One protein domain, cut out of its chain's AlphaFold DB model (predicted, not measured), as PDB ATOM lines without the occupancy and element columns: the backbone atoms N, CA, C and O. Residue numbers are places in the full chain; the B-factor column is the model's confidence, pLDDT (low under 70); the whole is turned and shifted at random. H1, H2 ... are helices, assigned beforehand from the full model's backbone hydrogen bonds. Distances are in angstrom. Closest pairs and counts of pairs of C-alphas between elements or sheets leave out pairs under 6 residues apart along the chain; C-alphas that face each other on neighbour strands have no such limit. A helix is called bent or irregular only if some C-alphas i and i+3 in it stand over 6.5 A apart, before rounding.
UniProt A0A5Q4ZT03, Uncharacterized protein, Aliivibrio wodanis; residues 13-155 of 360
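What this domain is: This is residues 13 to 155 of the 360 residues of an uncharacterized protein of Aliivibrio wodanis (UniProt A0A5Q4ZT03). The chain winds in stacked helical turns, making an elongated solenoid with two rows of helices: H1, H3, H6, H9 and H11 along one side, H2, H4, H7, H10 and H12 along the other. The first row is the closer one and the second has gaps; the short helices H5 and H8 lie between one turn and the next. The printed part has 143 residues, with twelve named helices, H1 to H12 in order along the chain, and no named strand; the class is all helix. It is compact, with a radius of gyration of the C-alphas of 16.4 A, and spans 50 by 30 by 22 A.

How they stand to each other: H6, residues 68 to 81, has its centre nearest to the mean of the C-alphas, 3.5 A away. It touches H9, residues 101 to 114, at a shallow tilt of 13 degrees, the same way; the C-alphas of Tyr 76 and Ile 107 are closest, 6.3 A apart. H6 and H7, residues 84 to 90, form a helical hairpin at 15 degrees; H6 touches H7 with residues 75 to 79 alone, closest at C-alphas 78 and 87, 6.0 A. H9 and H10, residues 118 to 126, form another at 8 degrees, where H9 touches with residues 108 to 112 alone; C-alphas 108 and 124 are closest, 6.5 A. Toward the first printed residue, H3, residues 35 to 45, is close to H6 but not clearly touching, with C-alphas 42 and 74 closest at 7.1 A. H3 touches H1, residues 13 to 21, the same way at a tilt of 37 degrees, only just steep; C-alphas 15 and 41 are closest, 6.4 A. H2, residues 24 to 30, forms a hairpin with H1 at 18 degrees, closest at C-alphas 18 and 27, 6.6 A, and one with H3 at 24 degrees, closest at C-alphas 30 and 37, 6.2 A. H4, residues 51 to 57, touches H2 at a steep tilt of 67 degrees, with C-alphas 28 and 57 closest at 4.7 A, and touches H3 only at the corner, where C-alphas 45 and 51 are 5.2 A apart. H4 is irregular: C-alphas 52 and 55 are 7.2 A apart. H4 and H7 are only just apart, 8.4 A at the closest. H5, residues 60 to 63, and H8, residues 93 to 98, are each close to H6 but not clearly touching: C-alphas 63 and 71 are closest at 6.2 A, and C-alphas 68 and 98 at 7.7 A. H11, residues 133 to 137, is close to H9 but not clearly touching, with C-alphas 109 and 135 closest at 5.8 A; H12, residues 146 to 152, and H10 are near each other. Every O i to N i+4 pair is within hydrogen-bond range in H1, H2, H3, H6, H7, H8, H9, H10 and H12. H4 has 1 of 3, with 3 of 4 O i to N i+3 pairs, H11 has 0 of 1, with 2 of 2, and H5 is too short for an i+4 pair.

Where its parts are: H6 is 20.1 A long, from C-alpha 68 at (21.715, 15.594, -1.055) to C-alpha 81 at (4.460, 12.634, 8.728). H9 measures 19.9 A, H3 15.6 A, H1 12.6 A and H10 12.3 A. H1 begins with C-alpha 13 at (-3.008, 14.618, -11.559), and H12 ends with C-alpha 152 at (20.933, 23.825, 25.162).

The domain as a whole: The two C-alphas farthest apart are those of Gln 21 and Arg 155, 52.1 A. The printed part has no cut and no long link; H10 to H11 and H11 to H12 are short links, the others tight. The mean pLDDT of the printed part is 91.5 and that of H11 is 76; no printed residue is under 70.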
ATOM      1  N   GLY A  13      -1.744  15.359 -11.577       94.38
ATOM      2  CA  GLY A  13      -3.008  14.618 -11.559       94.38
ATOM      3  C   GLY A  13      -2.819  13.124 -11.825       94.38
ATOM      4  O   GLY A  13      -3.424  12.306 -11.136       94.38
ATOM      5  N   GLU A  14      -1.932  12.772 -12.757       94.81
ATOM      6  CA  GLU A  14      -1.588  11.378 -13.056       94.81
ATOM      7  C   GLU A  14      -0.844  10.722 -11.891       94.81
ATOM      8  O   GLU A  14      -1.189   9.611 -11.507       94.81
ATOM      9  N   ILE A  15       0.087  11.426 -11.239       95.69
ATOM     10  CA  ILE A  15       0.779  10.923 -10.037       95.69
ATOM     11  C   ILE A  15      -0.222  10.598  -8.914       95.69
ATOM     12  O   ILE A  15      -0.094   9.577  -8.237       95.69
ATOM     13  N   VAL A  16      -1.245  11.438  -8.716       96.06
ATOM     14  CA  VAL A  16      -2.314  11.169  -7.736       96.06
ATOM     15  C   VAL A  16      -3.134   9.936  -8.124       96.06
ATOM     16  O   VAL A  16      -3.509   9.155  -7.248       96.06
ATOM     17  N   GLU A  17      -3.416   9.747  -9.413       96.44
ATOM     18  CA  GLU A  17      -4.140   8.571  -9.903       96.44
ATOM     19  C   GLU A  17      -3.322   7.285  -9.723       96.44
ATOM     20  O   GLU A  17      -3.845   6.306  -9.193       96.44
ATOM     21  N   LEU A  18      -2.023   7.306 -10.034       95.94
ATOM     22  CA  LEU A  18      -1.116   6.182  -9.779       95.94
ATOM     23  C   LEU A  18      -1.093   5.803  -8.289       95.94
ATOM     24  O   LEU A  18      -1.204   4.628  -7.936       95.94
ATOM     25  N   ALA A  19      -1.033   6.793  -7.392       96.06
ATOM     26  CA  ALA A  19      -1.101   6.557  -5.950       96.06
ATOM     27  C   ALA A  19      -2.454   5.991  -5.497       96.06
ATOM     28  O   ALA A  19      -2.498   5.115  -4.634       96.06
ATOM     29  N   ARG A  20      -3.563   6.435  -6.098       96.50
ATOM     30  CA  ARG A  20      -4.897   5.867  -5.852       96.50
ATOM     31  C   ARG A  20      -4.983   4.399  -6.267       96.50
ATOM     32  O   ARG A  20      -5.643   3.625  -5.579       96.50
ATOM     33  N   GLN A  21      -4.316   4.034  -7.356       96.25
ATOM     34  CA  GLN A  21      -4.263   2.667  -7.874       96.25
ATOM     35  C   GLN A  21      -3.249   1.779  -7.133       96.25
ATOM     36  O   GLN A  21      -3.254   0.566  -7.322       96.25
ATOM     37  N   GLY A  22      -2.396   2.357  -6.279       94.81
ATOM     38  CA  GLY A  22      -1.311   1.632  -5.612       94.81
ATOM     39  C   GLY A  22      -0.176   1.230  -6.562       94.81
ATOM     40  O   GLY A  22       0.577   0.304  -6.255       94.81
ATOM     41  N   ASP A  23      -0.038   1.910  -7.705       94.75
ATOM     42  CA  ASP A  23       0.974   1.616  -8.724       94.75
ATOM     43  C   ASP A  23       2.353   2.152  -8.311       94.75
ATOM     44  O   ASP A  23       2.846   3.190  -8.760       94.75
ATOM     45  N   THR A  24       2.979   1.425  -7.390       93.19
ATOM     46  CA  THR A  24       4.301   1.762  -6.845       93.19
ATOM     47  C   THR A  24       5.413   1.699  -7.890       93.19
ATOM     48  O   THR A  24       6.399   2.416  -7.748       93.19
ATOM     49  N   HIS A  25       5.247   0.913  -8.960       92.25
ATOM     50  CA  HIS A  25       6.237   0.799 -10.028       92.25
ATOM     51  C   HIS A  25       6.331   2.093 -10.839       92.25
ATOM     52  O   HIS A  25       7.416   2.653 -10.992       92.25
ATOM     53  N   ASN A  26       5.193   2.609 -11.313       91.88
ATOM     54  CA  ASN A  26       5.182   3.855 -12.078       91.88
ATOM     55  C   ASN A  26       5.477   5.074 -11.196       91.88
ATOM     56  O   ASN A  26       6.158   5.994 -11.645       91.88
ATOM     57  N   LEU A  27       5.060   5.063  -9.924       92.69
ATOM     58  CA  LEU A  27       5.461   6.096  -8.960       92.69
ATOM     59  C   LEU A  27       6.974   6.113  -8.715       92.69
ATOM     60  O   LEU A  27       7.564   7.192  -8.637       92.69
ATOM     61  N   PHE A  28       7.603   4.938  -8.607       92.00
ATOM     62  CA  PHE A  28       9.052   4.827  -8.470       92.00
ATOM     63  C   PHE A  28       9.764   5.456  -9.667       92.00
ATOM     64  O   PHE A  28      10.670   6.257  -9.467       92.00
ATOM     65  N   TRP A  29       9.341   5.156 -10.896       89.56
ATOM     66  CA  TRP A  29       9.977   5.716 -12.091       89.56
ATOM     67  C   TRP A  29       9.701   7.207 -12.289       89.56
ATOM     68  O   TRP A  29      10.609   7.946 -12.672       89.56
ATOM     69  N   ALA A  30       8.497   7.672 -11.948       89.69
ATOM     70  CA  ALA A  30       8.127   9.085 -12.018       89.69
ATOM     71  C   ALA A  30       9.091   9.986 -11.225       89.69
ATOM     72  O   ALA A  30       9.370  11.112 -11.638       89.69
ATOM     73  N   GLN A  31       9.652   9.491 -10.113       87.44
ATOM     74  CA  GLN A  31      10.579  10.273  -9.289       87.44
ATOM     75  C   GLN A  31      11.868  10.671 -10.035       87.44
ATOM     76  O   GLN A  31      12.503  11.650  -9.657       87.44
ATOM     77  N   PHE A  32      12.249   9.943 -11.091       88.00
ATOM     78  CA  PHE A  32      13.464  10.197 -11.871       88.00
ATOM     79  C   PHE A  32      13.225  11.022 -13.141       88.00
ATOM     80  O   PHE A  32      14.190  11.387 -13.809       88.00
ATOM     81  N   GLY A  33      11.968  11.326 -13.487       84.69
ATOM     82  CA  GLY A  33      11.643  12.027 -14.734       84.69
ATOM     83  C   GLY A  33      12.014  13.516 -14.726       84.69
ATOM     84  O   GLY A  33      12.394  14.079 -15.746       84.69
ATOM     85  N   SER A  34      11.898  14.195 -13.580       89.00
ATOM     86  CA  SER A  34      12.379  15.575 -13.381       89.00
ATOM     87  C   SER A  34      12.360  15.938 -11.897       89.00
ATOM     88  O   SER A  34      11.646  15.308 -11.117       89.00
ATOM     89  N   GLU A  35      13.042  17.018 -11.513       91.00
ATOM     90  CA  GLU A  35      12.974  17.562 -10.150       91.00
ATOM     91  C   GLU A  35      11.526  17.877  -9.722       91.00
ATOM     92  O   GLU A  35      11.087  17.516  -8.630       91.00
ATOM     93  N   GLN A  36      10.728  18.478 -10.610       91.69
ATOM     94  CA  GLN A  36       9.324  18.777 -10.324       91.69
ATOM     95  C   GLN A  36       8.493  17.505 -10.090       91.69
ATOM     96  O   GLN A  36       7.622  17.482  -9.213       91.69
ATOM     97  N   GLN A  37       8.751  16.450 -10.865       93.12
ATOM     98  CA  GLN A  37       8.074  15.165 -10.690       93.12
ATOM     99  C   GLN A  37       8.498  14.485  -9.389       93.12
ATOM    100  O   GLN A  37       7.622  14.041  -8.652       93.12
ATOM    101  N   PHE A  38       9.789  14.502  -9.040       94.44
ATOM    102  CA  PHE A  38      10.279  14.021  -7.746       94.44
ATOM    103  C   PHE A  38       9.496  14.639  -6.582       94.44
ATOM    104  O   PHE A  38       8.905  13.922  -5.772       94.44
ATOM    105  N   TYR A  39       9.410  15.973  -6.532       95.25
ATOM    106  CA  TYR A  39       8.683  16.663  -5.463       95.25
ATOM    107  C   TYR A  39       7.173  16.411  -5.506       95.25
ATOM    108  O   TYR A  39       6.524  16.398  -4.460       95.25
ATOM    109  N   SER A  40       6.604  16.183  -6.692       95.44
ATOM    110  CA  SER A  40       5.194  15.817  -6.848       95.44
ATOM    111  C   SER A  40       4.911  14.425  -6.284       95.44
ATOM    112  O   SER A  40       3.984  14.276  -5.487       95.44
ATOM    113  N   VAL A  41       5.739  13.433  -6.628       96.25
ATOM    114  CA  VAL A  41       5.667  12.068  -6.085       96.25
ATOM    115  C   VAL A  41       5.835  12.104  -4.572       96.25
ATOM    116  O   VAL A  41       4.954  11.626  -3.858       96.25
ATOM    117  N   LEU A  42       6.899  12.746  -4.076       96.81
ATOM    118  CA  LEU A  42       7.175  12.875  -2.646       96.81
ATOM    119  C   LEU A  42       6.002  13.504  -1.895       96.81
ATOM    120  O   LEU A  42       5.569  12.971  -0.877       96.81
ATOM    121  N   LYS A  43       5.433  14.595  -2.414       96.19
ATOM    122  CA  LYS A  43       4.264  15.250  -1.815       96.19
ATOM    123  C   LYS A  43       3.048  14.325  -1.744       96.19
ATOM    124  O   LYS A  43       2.324  14.359  -0.749       96.19
ATOM    125  N   VAL A  44       2.800  13.532  -2.787       96.56
ATOM    126  CA  VAL A  44       1.659  12.608  -2.834       96.56
ATOM    127  C   VAL A  44       1.854  11.466  -1.844       96.56
ATOM    128  O   VAL A  44       0.974  11.240  -1.011       96.56
ATOM    129  N   VAL A  45       3.000  10.783  -1.868       96.06
ATOM    130  CA  VAL A  45       3.222   9.617  -0.996       96.06
ATOM    131  C   VAL A  45       3.521   9.998   0.452       96.06
ATOM    132  O   VAL A  45       3.244   9.205   1.339       96.06
ATOM    133  N   ALA A  46       4.003  11.215   0.727       94.69
ATOM    134  CA  ALA A  46       4.131  11.734   2.092       94.69
ATOM    135  C   ALA A  46       2.805  12.274   2.666       94.69
ATOM    136  O   ALA A  46       2.755  12.742   3.805       94.69
ATOM    137  N   SER A  47       1.716  12.247   1.892       92.56
ATOM    138  CA  SER A  47       0.393  12.611   2.399       92.56
ATOM    139  C   SER A  47      -0.188  11.497   3.275       92.56
ATOM    140  O   SER A  47       0.047  10.308   3.046       92.56
ATOM    141  N   GLY A  48      -1.018  11.865   4.257       85.00
ATOM    142  CA  GLY A  48      -1.623  10.900   5.184       85.00
ATOM    143  C   GLY A  48      -2.411   9.770   4.503       85.00
ATOM    144  O   GLY A  48      -2.470   8.669   5.046       85.00
ATOM    145  N   THR A  49      -2.958  10.010   3.307       92.62
ATOM    146  CA  THR A  49      -3.719   9.023   2.523       92.62
ATOM    147  C   THR A  49      -2.830   7.924   1.935       92.62
ATOM    148  O   THR A  49      -3.203   6.752   1.946       92.62
ATOM    149  N   TYR A  50      -1.647   8.286   1.435       94.50
ATOM    150  CA  TYR A  50      -0.803   7.397   0.625       94.50
ATOM    151  C   TYR A  50       0.516   7.011   1.299       94.50
ATOM    152  O   TYR A  50       1.331   6.330   0.684       94.50
ATOM    153  N   LYS A  51       0.706   7.364   2.579       92.69
ATOM    154  CA  LYS A  51       1.923   7.052   3.350       92.69
ATOM    155  C   LYS A  51       2.347   5.582   3.322       92.69
ATOM    156  O   LYS A  51       3.530   5.280   3.406       92.69
ATOM    157  N   HIS A  52       1.395   4.662   3.167       92.75
ATOM    158  CA  HIS A  52       1.670   3.228   3.074       92.75
ATOM    159  C   HIS A  52       2.486   2.849   1.823       92.75
ATOM    160  O   HIS A  52       3.143   1.814   1.826       92.75
ATOM    161  N   LEU A  53       2.479   3.687   0.780       95.12
ATOM    162  CA  LEU A  53       3.263   3.500  -0.443       95.12
ATOM    163  C   LEU A  53       4.699   4.026  -0.319       95.12
ATOM    164  O   LEU A  53       5.524   3.732  -1.180       95.12
ATOM    165  N   PHE A  54       5.014   4.801   0.726       95.38
ATOM    166  CA  PHE A  54       6.270   5.548   0.827       95.38
ATOM    167  C   PHE A  54       7.500   4.644   0.702       95.38
ATOM    168  O   PHE A  54       8.351   4.893  -0.146       95.38
ATOM    169  N   LYS A  55       7.558   3.556   1.485       93.69
ATOM    170  CA  LYS A  55       8.683   2.603   1.461       93.69
ATOM    171  C   LYS A  55       8.833   1.887   0.118       93.69
ATOM    172  O   LYS A  55       9.945   1.562  -0.271       93.69
ATOM    173  N   SER A  56       7.732   1.671  -0.599       92.12
ATOM    174  CA  SER A  56       7.753   1.024  -1.915       92.12
ATOM    175  C   SER A  56       8.276   1.944  -3.020       92.12
ATOM    176  O   SER A  56       8.786   1.459  -4.023       92.12
ATOM    177  N   VAL A  57       8.143   3.263  -2.850       92.81
ATOM    178  CA  VAL A  57       8.576   4.272  -3.831       92.81
ATOM    179  C   VAL A  57       9.971   4.819  -3.507       92.81
ATOM    180  O   VAL A  57      10.782   5.030  -4.405       92.81
ATOM    181  N   PHE A  58      10.272   5.013  -2.224       92.94
ATOM    182  CA  PHE A  58      11.536   5.550  -1.725       92.94
ATOM    183  C   PHE A  58      12.205   4.541  -0.788       92.94
ATOM    184  O   PHE A  58      12.264   4.785   0.411       92.94
ATOM    185  N   PHE A  59      12.674   3.392  -1.274       87.50
ATOM    186  CA  PHE A  59      13.388   2.429  -0.421       87.50
ATOM    187  C   PHE A  59      14.839   2.883  -0.133       87.50
ATOM    188  O   PHE A  59      15.437   3.547  -0.990       87.50
ATOM    189  N   PRO A  60      15.406   2.568   1.052       80.62
ATOM    190  CA  PRO A  60      16.685   3.116   1.523       80.62
ATOM    191  C   PRO A  60      17.853   2.982   0.540       80.62
ATOM    192  O   PRO A  60      18.598   3.937   0.338       80.62
ATOM    193  N   GLU A  61      17.968   1.842  -0.143       82.19
ATOM    194  CA  GLU A  61      19.072   1.545  -1.062       82.19
ATOM    195  C   GLU A  61      19.110   2.499  -2.265       82.19
ATOM    196  O   GLU A  61      20.173   2.785  -2.812       82.19
ATOM    197  N   ASN A  62      17.952   3.016  -2.684       83.56
ATOM    198  CA  ASN A  62      17.873   3.980  -3.777       83.56
ATOM    199  C   ASN A  62      18.216   5.405  -3.314       83.56
ATOM    200  O   ASN A  62      18.770   6.199  -4.076       83.56
ATOM    201  N   ILE A  63      17.913   5.731  -2.058       84.25
ATOM    202  CA  ILE A  63      18.072   7.086  -1.518       84.25
ATOM    203  C   ILE A  63      19.535   7.511  -1.504       84.25
ATOM    204  O   ILE A  63      19.825   8.662  -1.829       84.25
ATOM    205  N   GLU A  64      20.456   6.592  -1.213       80.62
ATOM    206  CA  GLU A  64      21.898   6.872  -1.201       80.62
ATOM    207  C   GLU A  64      22.415   7.407  -2.547       80.62
ATOM    208  O   GLU A  64      23.369   8.188  -2.579       80.62
ATOM    209  N   SER A  65      21.757   7.032  -3.651       84.69
ATOM    210  CA  SER A  65      22.105   7.465  -5.008       84.69
ATOM    211  C   SER A  65      21.535   8.838  -5.396       84.69
ATOM    212  O   SER A  65      21.975   9.433  -6.382       84.69
ATOM    213  N   LEU A  66      20.572   9.361  -4.628       88.44
ATOM    214  CA  LEU A  66      19.921  10.641  -4.908       88.44
ATOM    215  C   LEU A  66      20.807  11.830  -4.520       88.44
ATOM    216  O   LEU A  66      21.742  11.717  -3.723       88.44
ATOM    217  N   SER A  67      20.480  13.015  -5.043       90.88
ATOM    218  CA  SER A  67      21.137  14.253  -4.614       90.88
ATOM    219  C   SER A  67      20.890  14.522  -3.126       90.88
ATOM    220  O   SER A  67      19.853  14.153  -2.574       90.88
ATOM    221  N   VAL A  68      21.824  15.223  -2.478       92.12
ATOM    222  CA  VAL A  68      21.715  15.594  -1.055       92.12
ATOM    223  C   VAL A  68      20.407  16.346  -0.765       92.12
ATOM    224  O   VAL A  68      19.781  16.111   0.266       92.12
ATOM    225  N   ASP A  69      19.936  17.183  -1.693       92.62
ATOM    226  CA  ASP A  69      18.677  17.922  -1.544       92.62
ATOM    227  C   ASP A  69      17.430  17.030  -1.657       92.62
ATOM    228  O   ASP A  69      16.450  17.245  -0.935       92.62
ATOM    229  N   ALA A  70      17.462  16.001  -2.511       93.19
ATOM    230  CA  ALA A  70      16.394  15.004  -2.589       93.19
ATOM    231  C   ALA A  70      16.345  14.151  -1.314       93.19
ATOM    232  O   ALA A  70      15.273  13.978  -0.728       93.19
ATOM    233  N   GLN A  71      17.505  13.693  -0.833       93.69
ATOM    234  CA  GLN A  71      17.613  12.988   0.447       93.69
ATOM    235  C   GLN A  71      17.082  13.866   1.597       93.69
ATOM    236  O   GLN A  71      16.358  13.387   2.475       93.69
ATOM    237  N   PHE A  72      17.364  15.178   1.570       96.62
ATOM    238  CA  PHE A  72      16.889  16.126   2.584       96.62
ATOM    239  C   PHE A  72      15.374  16.250   2.548       96.62
ATOM    240  O   PHE A  72      14.726  16.169   3.592       96.62
ATOM    241  N   ALA A  73      14.801  16.400   1.356       96.75
ATOM    242  CA  ALA A  73      13.362  16.494   1.175       96.75
ATOM    243  C   ALA A  73      12.633  15.241   1.679       96.75
ATOM    244  O   ALA A  73      11.600  15.368   2.343       96.75
ATOM    245  N   ILE A  74      13.181  14.052   1.406       95.81
ATOM    246  CA  ILE A  74      12.644  12.769   1.876       95.81
ATOM    247  C   ILE A  74      12.654  12.728   3.403       95.81
ATOM    248  O   ILE A  74      11.586  12.622   4.010       95.81
ATOM    249  N   LEU A  75      13.824  12.897   4.030       96.44
ATOM    250  CA  LEU A  75      13.954  12.845   5.489       96.44
ATOM    251  C   LEU A  75      13.069  13.900   6.168       96.44
ATOM    252  O   LEU A  75      12.347  13.605   7.118       96.44
ATOM    253  N   TYR A  76      13.048  15.126   5.643       96.94
ATOM    254  CA  TYR A  76      12.198  16.196   6.162       96.94
ATOM    255  C   TYR A  76      10.699  15.878   6.034       96.94
ATOM    256  O   TYR A  76       9.915  16.214   6.926       96.94
ATOM    257  N   SER A  77      10.282  15.207   4.956       97.00
ATOM    258  CA  SER A  77       8.894  14.764   4.768       97.00
ATOM    259  C   SER A  77       8.513  13.658   5.748       97.00
ATOM    260  O   SER A  77       7.426  13.717   6.316       97.00
ATOM    261  N   ILE A  78       9.424  12.721   6.027       96.31
ATOM    262  CA  ILE A  78       9.237  11.676   7.044       96.31
ATOM    263  C   ILE A  78       8.974  12.290   8.420       96.31
ATOM    264  O   ILE A  78       7.986  11.952   9.074       96.31
ATOM    265  N   ILE A  79       9.780  13.277   8.821       96.94
ATOM    266  CA  ILE A  79       9.573  13.965  10.102       96.94
ATOM    267  C   ILE A  79       8.232  14.718  10.108       96.94
ATOM    268  O   ILE A  79       7.571  14.777  11.137       96.94
ATOM    269  N   ASN A  80       7.774  15.276   8.982       95.06
ATOM    270  CA  ASN A  80       6.453  15.922   8.912       95.06
ATOM    271  C   ASN A  80       5.280  14.937   9.000       95.06
ATOM    272  O   ASN A  80       4.214  15.327   9.475       95.06
ATOM    273  N   MET A  81       5.462  13.690   8.561       94.88
ATOM    274  CA  MET A  81       4.460  12.634   8.728       94.88
ATOM    275  C   MET A  81       4.318  12.185  10.188       94.88
ATOM    276  O   MET A  81       3.308  11.575  10.534       94.88
ATOM    277  N   GLY A  82       5.308  12.478  11.037       95.12
ATOM    278  CA  GLY A  82       5.337  12.026  12.428       95.12
ATOM    279  C   GLY A  82       5.563  10.523  12.580       95.12
ATOM    280  O   GLY A  82       5.217   9.955  13.612       95.12
ATOM    281  N   ASP A  83       6.142   9.876  11.568       94.44
ATOM    282  CA  ASP A  83       6.433   8.445  11.582       94.44
ATOM    283  C   ASP A  83       7.861   8.199  12.091       94.44
ATOM    284  O   ASP A  83       8.835   8.301  11.345       94.44
ATOM    285  N   LYS A  84       7.986   7.927  13.396       95.06
ATOM    286  CA  LYS A  84       9.287   7.714  14.048       95.06
ATOM    287  C   LYS A  84       9.979   6.435  13.574       95.06
ATOM    288  O   LYS A  84      11.185   6.455  13.380       95.06
ATOM    289  N   ALA A  85       9.227   5.363  13.326       94.00
ATOM    290  CA  ALA A  85       9.801   4.121  12.814       94.00
ATOM    291  C   ALA A  85      10.404   4.339  11.420       94.00
ATOM    292  O   ALA A  85      11.527   3.927  11.150       94.00
ATOM    293  N   LEU A  86       9.687   5.063  10.556       93.88
ATOM    294  CA  LEU A  86      10.205   5.434   9.244       93.88
ATOM    295  C   LEU A  86      11.400   6.395   9.341       93.88
ATOM    296  O   LEU A  86      12.298   6.323   8.512       93.88
ATOM    297  N   TYR A  87      11.434   7.287  10.333       95.31
ATOM    298  CA  TYR A  87      12.611   8.122  10.578       95.31
ATOM    299  C   TYR A  87      13.832   7.273  10.943       95.31
ATOM    300  O   TYR A  87      14.888   7.471  10.353       95.31
ATOM    301  N   ASP A  88      13.677   6.316  11.857       94.00
ATOM    302  CA  ASP A  88      14.770   5.449  12.314       94.00
ATOM    303  C   ASP A  88      15.319   4.567  11.184       94.00
ATOM    304  O   ASP A  88      16.525   4.350  11.104       94.00
ATOM    305  N   ASP A  89      14.455   4.138  10.262       92.44
ATOM    306  CA  ASP A  89      14.848   3.368   9.077       92.44
ATOM    307  C   ASP A  89      15.642   4.199   8.039       92.44
ATOM    308  O   ASP A  89      16.358   3.630   7.217       92.44
ATOM    309  N   TYR A  90      15.483   5.530   8.020       93.31
ATOM    310  CA  TYR A  90      15.983   6.409   6.943       93.31
ATOM    311  C   TYR A  90      17.048   7.401   7.414       93.31
ATOM    312  O   TYR A  90      17.760   7.988   6.595       93.31
ATOM    313  N   PHE A  91      17.142   7.652   8.717       93.50
ATOM    314  CA  PHE A  91      18.146   8.540   9.264       93.50
ATOM    315  C   PHE A  91      19.523   7.879   9.205       93.50
ATOM    316  O   PHE A  91      19.741   6.780   9.709       93.50
ATOM    317  N   ASN A  92      20.482   8.593   8.626       91.12
ATOM    318  CA  ASN A  92      21.871   8.176   8.561       91.12
ATOM    319  C   ASN A  92      22.763   9.349   8.991       91.12
ATOM    320  O   ASN A  92      22.646  10.457   8.460       91.12
ATOM    321  N   ALA A  93      23.645   9.101   9.961       93.50
ATOM    322  CA  ALA A  93      24.511  10.118  10.551       93.50
ATOM    323  C   ALA A  93      25.521  10.701   9.548       93.50
ATOM    324  O   ALA A  93      25.712  11.915   9.502       93.50
ATOM    325  N   GLU A  94      26.146   9.863   8.716       91.44
ATOM    326  CA  GLU A  94      27.116  10.314   7.709       91.44
ATOM    327  C   GLU A  94      26.450  11.208   6.664       91.44
ATOM    328  O   GLU A  94      26.974  12.263   6.298       91.44
ATOM    329  N   TYR A  95      25.255  10.820   6.225       90.88
ATOM    330  CA  TYR A  95      24.429  11.635   5.349       90.88
ATOM    331  C   TYR A  95      24.038  12.962   6.015       90.88
ATOM    332  O   TYR A  95      24.216  14.025   5.417       90.88
ATOM    333  N   PHE A  96      23.561  12.926   7.261       95.44
ATOM    334  CA  PHE A  96      23.181  14.134   7.990       95.44
ATOM    335  C   PHE A  96      24.346  15.129   8.091       95.44
ATOM    336  O   PHE A  96      24.162  16.329   7.878       95.44
ATOM    337  N   LEU A  97      25.566  14.640   8.331       95.38
ATOM    338  CA  LEU A  97      26.774  15.464   8.401       95.38
ATOM    339  C   LEU A  97      27.169  16.105   7.059       95.38
ATOM    340  O   LEU A  97      27.855  17.127   7.060       95.38
ATOM    341  N   ARG A  98      26.710  15.568   5.920       94.69
ATOM    342  CA  ARG A  98      26.904  16.168   4.585       94.69
ATOM    343  C   ARG A  98      25.933  17.309   4.281       94.69
ATOM    344  O   ARG A  98      26.153  18.043   3.316       94.69
ATOM    345  N   LEU A  99      24.858  17.452   5.056       96.38
ATOM    346  CA  LEU A  99      23.895  18.534   4.887       96.38
ATOM    347  C   LEU A  99      24.506  19.893   5.224       96.38
ATOM    348  O   LEU A  99      25.395  20.023   6.065       96.38
ATOM    349  N   THR A 100      23.964  20.944   4.609       96.19
ATOM    350  CA  THR A 100      24.290  22.311   5.031       96.19
ATOM    351  C   THR A 100      23.828  22.545   6.471       96.19
ATOM    352  O   THR A 100      22.827  21.976   6.912       96.19
ATOM    353  N   LYS A 101      24.479  23.460   7.206       94.88
ATOM    354  CA  LYS A 101      24.037  23.815   8.569       94.88
ATOM    355  C   LYS A 101      22.575  24.269   8.621       94.88
ATOM    356  O   LYS A 101      21.841  23.882   9.520       94.88
ATOM    357  N   ILE A 102      22.107  24.998   7.605       94.06
ATOM    358  CA  ILE A 102      20.700  25.421   7.507       94.06
ATOM    359  C   ILE A 102      19.754  24.210   7.453       94.06
ATOM    360  O   ILE A 102      18.708  24.218   8.109       94.06
ATOM    361  N   GLN A 103      20.108  23.173   6.688       95.88
ATOM    362  CA  GLN A 103      19.335  21.933   6.578       95.88
ATOM    363  C   GLN A 103      19.386  21.113   7.875       95.88
ATOM    364  O   GLN A 103      18.328  20.682   8.338       95.88
ATOM    365  N   GLN A 104      20.564  20.965   8.492       96.62
ATOM    366  CA  GLN A 104      20.732  20.284   9.786       96.62
ATOM    367  C   GLN A 104      19.854  20.925  10.866       96.62
ATOM    368  O   GLN A 104      19.024  20.255  11.482       96.62
ATOM    369  N   ASP A 105      19.941  22.247  11.011       94.19
ATOM    370  CA  ASP A 105      19.138  23.016  11.961       94.19
ATOM    371  C   ASP A 105      17.632  22.914  11.651       94.19
ATOM    372  O   ASP A 105      16.784  22.911  12.546       94.19
ATOM    373  N   SER A 106      17.261  22.847  10.365       94.69
ATOM    374  CA  SER A 106      15.865  22.685   9.939       94.69
ATOM    375  C   SER A 106      15.300  21.322  10.327       94.69
ATOM    376  O   SER A 106      14.167  21.254  10.813       94.69
ATOM    377  N   ILE A 107      16.082  20.253  10.148       96.00
ATOM    378  CA  ILE A 107      15.733  18.910  10.617       96.00
ATOM    379  C   ILE A 107      15.596  18.916  12.131       96.00
ATOM    380  O   ILE A 107      14.555  18.496  12.625       96.00
ATOM    381  N   TYR A 108      16.582  19.452  12.858       95.00
ATOM    382  CA  TYR A 108      16.556  19.411  14.316       95.00
ATOM    383  C   TYR A 108      15.331  20.142  14.887       95.00
ATOM    384  O   TYR A 108      14.565  19.571  15.665       95.00
ATOM    385  N   ARG A 109      15.033  21.353  14.395       93.31
ATOM    386  CA  ARG A 109      13.793  22.069  14.746       93.31
ATOM    387  C   ARG A 109      12.532  21.261  14.472       93.31
ATOM    388  O   ARG A 109      11.570  21.336  15.235       93.31
ATOM    389  N   ARG A 110      12.493  20.549  13.343       94.50
ATOM    390  CA  ARG A 110      11.318  19.770  12.953       94.50
ATOM    391  C   ARG A 110      11.170  18.518  13.814       94.50
ATOM    392  O   ARG A 110      10.051  18.215  14.207       94.50
ATOM    393  N   VAL A 111      12.278  17.864  14.148       95.06
ATOM    394  CA  VAL A 111      12.333  16.728  15.071       95.06
ATOM    395  C   VAL A 111      11.800  17.129  16.440       95.06
ATOM    396  O   VAL A 111      10.863  16.494  16.901       95.06
ATOM    397  N   VAL A 112      12.280  18.233  17.025       93.44
ATOM    398  CA  VAL A 112      11.773  18.729  18.321       93.44
ATOM    399  C   VAL A 112      10.278  19.021  18.284       93.44
ATOM    400  O   VAL A 112       9.566  18.758  19.243       93.44
ATOM    401  N   LYS A 113       9.775  19.549  17.165       92.12
ATOM    402  CA  LYS A 113       8.347  19.834  17.016       92.12
ATOM    403  C   LYS A 113       7.489  18.568  16.940       92.12
ATOM    404  O   LYS A 113       6.340  18.602  17.376       92.12
ATOM    405  N   THR A 114       7.988  17.519  16.293       93.69
ATOM    406  CA  THR A 114       7.161  16.364  15.933       93.69
ATOM    407  C   THR A 114       7.350  15.172  16.866       93.69
ATOM    408  O   THR A 114       6.381  14.471  17.155       93.69
ATOM    409  N   PHE A 115       8.574  14.914  17.311       93.38
ATOM    410  CA  PHE A 115       8.926  13.736  18.092       93.38
ATOM    411  C   PHE A 115       9.175  14.114  19.547       93.38
ATOM    412  O   PHE A 115       9.879  15.074  19.836       93.38
ATOM    413  N   ASP A 116       8.633  13.324  20.469       91.81
ATOM    414  CA  ASP A 116       8.926  13.424  21.900       91.81
ATOM    415  C   ASP A 116      10.046  12.437  22.266       91.81
ATOM    416  O   ASP A 116       9.816  11.444  22.954       91.81
ATOM    417  N   ASP A 117      11.244  12.674  21.723       93.94
ATOM    418  CA  ASP A 117      12.401  11.778  21.839       93.94
ATOM    419  C   ASP A 117      13.664  12.568  22.204       93.94
ATOM    420  O   ASP A 117      14.299  13.208  21.365       93.94
ATOM    421  N   ARG A 118      14.016  12.532  23.490       94.38
ATOM    422  CA  ARG A 118      15.159  13.273  24.024       94.38
ATOM    423  C   ARG A 118      16.504  12.736  23.529       94.38
ATOM    424  O   ARG A 118      17.399  13.536  23.278       94.38
ATOM    425  N   GLU A 119      16.648  11.423  23.399       95.38
ATOM    426  CA  GLU A 119      17.904  10.805  22.954       95.38
ATOM    427  C   GLU A 119      18.228  11.233  21.519       95.38
ATOM    428  O   GLU A 119      19.373  11.545  21.180       95.38
ATOM    429  N   LEU A 120      17.189  11.358  20.692       95.50
ATOM    430  CA  LEU A 120      17.337  11.898  19.352       95.50
ATOM    431  C   LEU A 120      17.777  13.371  19.353       95.50
ATOM    432  O   LEU A 120      18.594  13.767  18.521       95.50
ATOM    433  N   PHE A 121      17.272  14.195  20.275       94.94
ATOM    434  CA  PHE A 121      17.707  15.593  20.386       94.94
ATOM    435  C   PHE A 121      19.194  15.677  20.742       94.94
ATOM    436  O   PHE A 121      19.949  16.357  20.050       94.94
ATOM    437  N   GLU A 122      19.612  14.917  21.759       96.00
ATOM    438  CA  GLU A 122      21.008  14.814  22.199       96.00
ATOM    439  C   GLU A 122      21.918  14.336  21.052       96.00
ATOM    440  O   GLU A 122      23.006  14.877  20.843       96.00
ATOM    441  N   THR A 123      21.446  13.385  20.241       96.25
ATOM    442  CA  THR A 123      22.169  12.876  19.065       96.25
ATOM    443  C   THR A 123      22.394  13.959  18.009       96.25
ATOM    444  O   THR A 123      23.518  14.139  17.534       96.25
ATOM    445  N   LEU A 124      21.348  14.704  17.637       96.25
ATOM    446  CA  LEU A 124      21.450  15.760  16.622       96.25
ATOM    447  C   LEU A 124      22.312  16.935  17.099       96.25
ATOM    448  O   LEU A 124      23.068  17.508  16.314       96.25
ATOM    449  N   GLU A 125      22.252  17.263  18.388       94.25
ATOM    450  CA  GLU A 125      23.140  18.250  19.007       94.25
ATOM    451  C   GLU A 125      24.601  17.794  19.031       94.25
ATOM    452  O   GLU A 125      25.493  18.597  18.754       94.25
ATOM    453  N   GLY A 126      24.856  16.508  19.294       95.81
ATOM    454  CA  GLY A 126      26.188  15.906  19.191       95.81
ATOM    455  C   GLY A 126      26.774  15.983  17.775       95.81
ATOM    456  O   GLY A 126      27.991  16.032  17.612       95.81
ATOM    457  N   MET A 127      25.913  16.075  16.756       96.62
ATOM    458  CA  MET A 127      26.272  16.354  15.358       96.62
ATOM    459  C   MET A 127      26.320  17.859  15.033       96.62
ATOM    460  O   MET A 127      26.362  18.252  13.865       96.62
ATOM    461  N   GLU A 128      26.320  18.711  16.062       94.19
ATOM    462  CA  GLU A 128      26.365  20.172  15.993       94.19
ATOM    463  C   GLU A 128      25.171  20.832  15.277       94.19
ATOM    464  O   GLU A 128      25.309  21.940  14.736       94.19
ATOM    465  N   ALA A 129      24.006  20.179  15.241       94.31
ATOM    466  CA  ALA A 129      22.775  20.823  14.796       94.31
ATOM    467  C   ALA A 129      22.272  21.795  15.870       94.31
ATOM    468  O   ALA A 129      22.341  21.518  17.069       94.31
ATOM    469  N   ARG A 130      21.734  22.941  15.452       91.44
ATOM    470  CA  ARG A 130      21.249  23.983  16.362       91.44
ATOM    471  C   ARG A 130      19.760  24.220  16.186       91.44
ATOM    472  O   ARG A 130      19.235  24.313  15.077       91.44
ATOM    473  N   LEU A 131      19.072  24.401  17.308       87.56
ATOM    474  CA  LEU A 131      17.668  24.809  17.310       87.56
ATOM    475  C   LEU A 131      17.494  26.192  16.677       87.56
ATOM    476  O   LEU A 131      16.631  26.392  15.814       87.56
ATOM    477  N   GLY A 132      18.353  27.132  17.063       81.25
ATOM    478  CA  GLY A 132      18.257  28.528  16.660       81.25
ATOM    479  C   GLY A 132      17.005  29.225  17.203       81.25
ATOM    480  O   GLY A 132      16.124  28.630  17.833       81.25
ATOM    481  N   ASP A 133      16.889  30.511  16.893       71.19
ATOM    482  CA  ASP A 133      15.833  31.391  17.400       71.19
ATOM    483  C   ASP A 133      14.402  30.966  17.013       71.19
ATOM    484  O   ASP A 133      13.465  31.151  17.790       71.19
ATOM    485  N   ARG A 134      14.213  30.354  15.837       76.69
ATOM    486  CA  ARG A 134      12.897  29.881  15.365       76.69
ATOM    487  C   ARG A 134      12.315  28.754  16.216       76.69
ATOM    488  O   ARG A 134      11.095  28.613  16.263       76.69
ATOM    489  N   ALA A 135      13.155  27.953  16.872       76.81
ATOM    490  CA  ALA A 135      12.682  26.864  17.721       76.81
ATOM    491  C   ALA A 135      11.967  27.375  18.976       76.81
ATOM    492  O   ALA A 135      11.043  26.730  19.459       76.81
ATOM    493  N   LEU A 136      12.341  28.559  19.469       76.00
ATOM    494  CA  LEU A 136      11.751  29.162  20.667       76.00
ATOM    495  C   LEU A 136      10.255  29.468  20.513       76.00
ATOM    496  O   LEU A 136       9.542  29.585  21.501       76.00
ATOM    497  N   GLU A 137       9.747  29.572  19.281       78.06
ATOM    498  CA  GLU A 137       8.302  29.702  19.045       78.06
ATOM    499  C   GLU A 137       7.542  28.379  19.201       78.06
ATOM    500  O   GLU A 137       6.323  28.390  19.350       78.06
ATOM    501  N   LEU A 138       8.253  27.253  19.151       73.75
ATOM    502  CA  LEU A 138       7.710  25.894  19.194       73.75
ATOM    503  C   LEU A 138       7.893  25.243  20.572       73.75
ATOM    504  O   LEU A 138       7.136  24.349  20.935       73.75
ATOM    505  N   ILE A 139       8.896  25.692  21.325       76.38
ATOM    506  CA  ILE A 139       9.274  25.153  22.631       76.38
ATOM    507  C   ILE A 139       8.564  25.978  23.703       76.38
ATOM    508  O   ILE A 139       9.068  27.004  24.155       76.38
ATOM    509  N   THR A 140       7.357  25.563  24.075       78.00
ATOM    510  CA  THR A 140       6.585  26.202  25.149       78.00
ATOM    511  C   THR A 140       6.819  25.487  26.489       78.00
ATOM    512  O   THR A 140       7.280  24.343  26.481       78.00
ATOM    513  N   PRO A 141       6.521  26.116  27.646       81.44
ATOM    514  CA  PRO A 141       6.680  25.480  28.959       81.44
ATOM    515  C   PRO A 141       5.942  24.142  29.117       81.44
ATOM    516  O   PRO A 141       6.312  23.329  29.957       81.44
ATOM    517  N   GLU A 142       4.918  23.898  28.300       83.25
ATOM    518  CA  GLU A 142       4.142  22.659  28.270       83.25
ATOM    519  C   GLU A 142       4.860  21.506  27.540       83.25
ATOM    520  O   GLU A 142       4.438  20.354  27.640       83.25
ATOM    521  N   HIS A 143       5.940  21.786  26.804       86.31
ATOM    522  CA  HIS A 143       6.729  20.766  26.120       86.31
ATOM    523  C   HIS A 143       7.426  19.855  27.143       86.31
ATOM    524  O   HIS A 143       8.149  20.329  28.017       86.31
ATOM    525  N   ARG A 144       7.283  18.528  27.021       89.81
ATOM    526  CA  ARG A 144       7.827  17.561  28.001       89.81
ATOM    527  C   ARG A 144       9.333  17.724  28.232       89.81
ATOM    528  O   ARG A 144       9.800  17.658  29.364       89.81
ATOM    529  N   ASN A 145      10.077  18.002  27.161       90.25
ATOM    530  CA  ASN A 145      11.525  18.241  27.206       90.25
ATOM    531  C   ASN A 145      11.910  19.722  27.389       90.25
ATOM    532  O   ASN A 145      13.059  20.082  27.142       90.25
ATOM    533  N   PHE A 146      10.984  20.597  27.802       87.81
ATOM    534  CA  PHE A 146      11.220  22.040  27.926       87.81
ATOM    535  C   PHE A 146      12.478  22.402  28.738       87.81
ATOM    536  O   PHE A 146      13.292  23.169  28.223       87.81
ATOM    537  N   PRO A 147      12.725  21.839  29.945       87.69
ATOM    538  CA  PRO A 147      13.913  22.194  30.726       87.69
ATOM    539  C   PRO A 147      15.226  21.844  30.019       87.69
ATOM    540  O   PRO A 147      16.186  22.606  30.088       87.69
ATOM    541  N   TYR A 148      15.253  20.705  29.321       89.38
ATOM    542  CA  TYR A 148      16.409  20.266  28.543       89.38
ATOM    543  C   TYR A 148      16.642  21.194  27.349       89.38
ATOM    544  O   TYR A 148      17.720  21.766  27.216       89.38
ATOM    545  N   LEU A 149      15.606  21.427  26.539       88.94
ATOM    546  CA  LEU A 149      15.695  22.278  25.352       88.94
ATOM    547  C   LEU A 149      16.104  23.711  25.711       88.94
ATOM    548  O   LEU A 149      16.915  24.324  25.028       88.94
ATOM    549  N   LEU A 150      15.602  24.237  26.828       85.69
ATOM    550  CA  LEU A 150      16.017  25.537  27.341       85.69
ATOM    551  C   LEU A 150      17.494  25.559  27.775       85.69
ATOM    552  O   LEU A 150      18.129  26.606  27.701       85.69
ATOM    553  N   SER A 151      18.050  24.437  28.241       85.56
ATOM    554  CA  SER A 151      19.450  24.357  28.685       85.56
ATOM    555  C   SER A 151      20.468  24.374  27.541       85.56
ATOM    556  O   SER A 151      21.600  24.804  27.753       85.56
ATOM    557  N   VAL A 152      20.059  23.949  26.343       85.94
ATOM    558  CA  VAL A 152      20.933  23.825  25.162       85.94
ATOM    559  C   VAL A 152      20.846  25.031  24.224       85.94
ATOM    560  O   VAL A 152      21.677  25.201  23.334       85.94
ATOM    561  N   ILE A 153      19.849  25.899  24.415       85.75
ATOM    562  CA  ILE A 153      19.685  27.118  23.620       85.75
ATOM    563  C   ILE A 153      20.714  28.173  24.035       85.75
ATOM    564  O   ILE A 153      20.949  28.422  25.218       85.75
ATOM    565  N   ASP A 154      21.289  28.857  23.044       85.44
ATOM    566  CA  ASP A 154      22.200  29.969  23.291       85.44
ATOM    567  C   ASP A 154      21.501  31.106  24.058       85.44
ATOM    568  O   ASP A 154      20.445  31.618  23.670       85.44
ATOM    569  N   ARG A 155      22.129  31.554  25.149       84.75
ATOM    570  CA  ARG A 155      21.564  32.588  26.031       84.75
ATOM    571  C   ARG A 155      21.389  33.935  25.332       84.75
ATOM    572  O   ARG A 155      20.472  34.690  25.671       84.75
TER     573      ARG A 155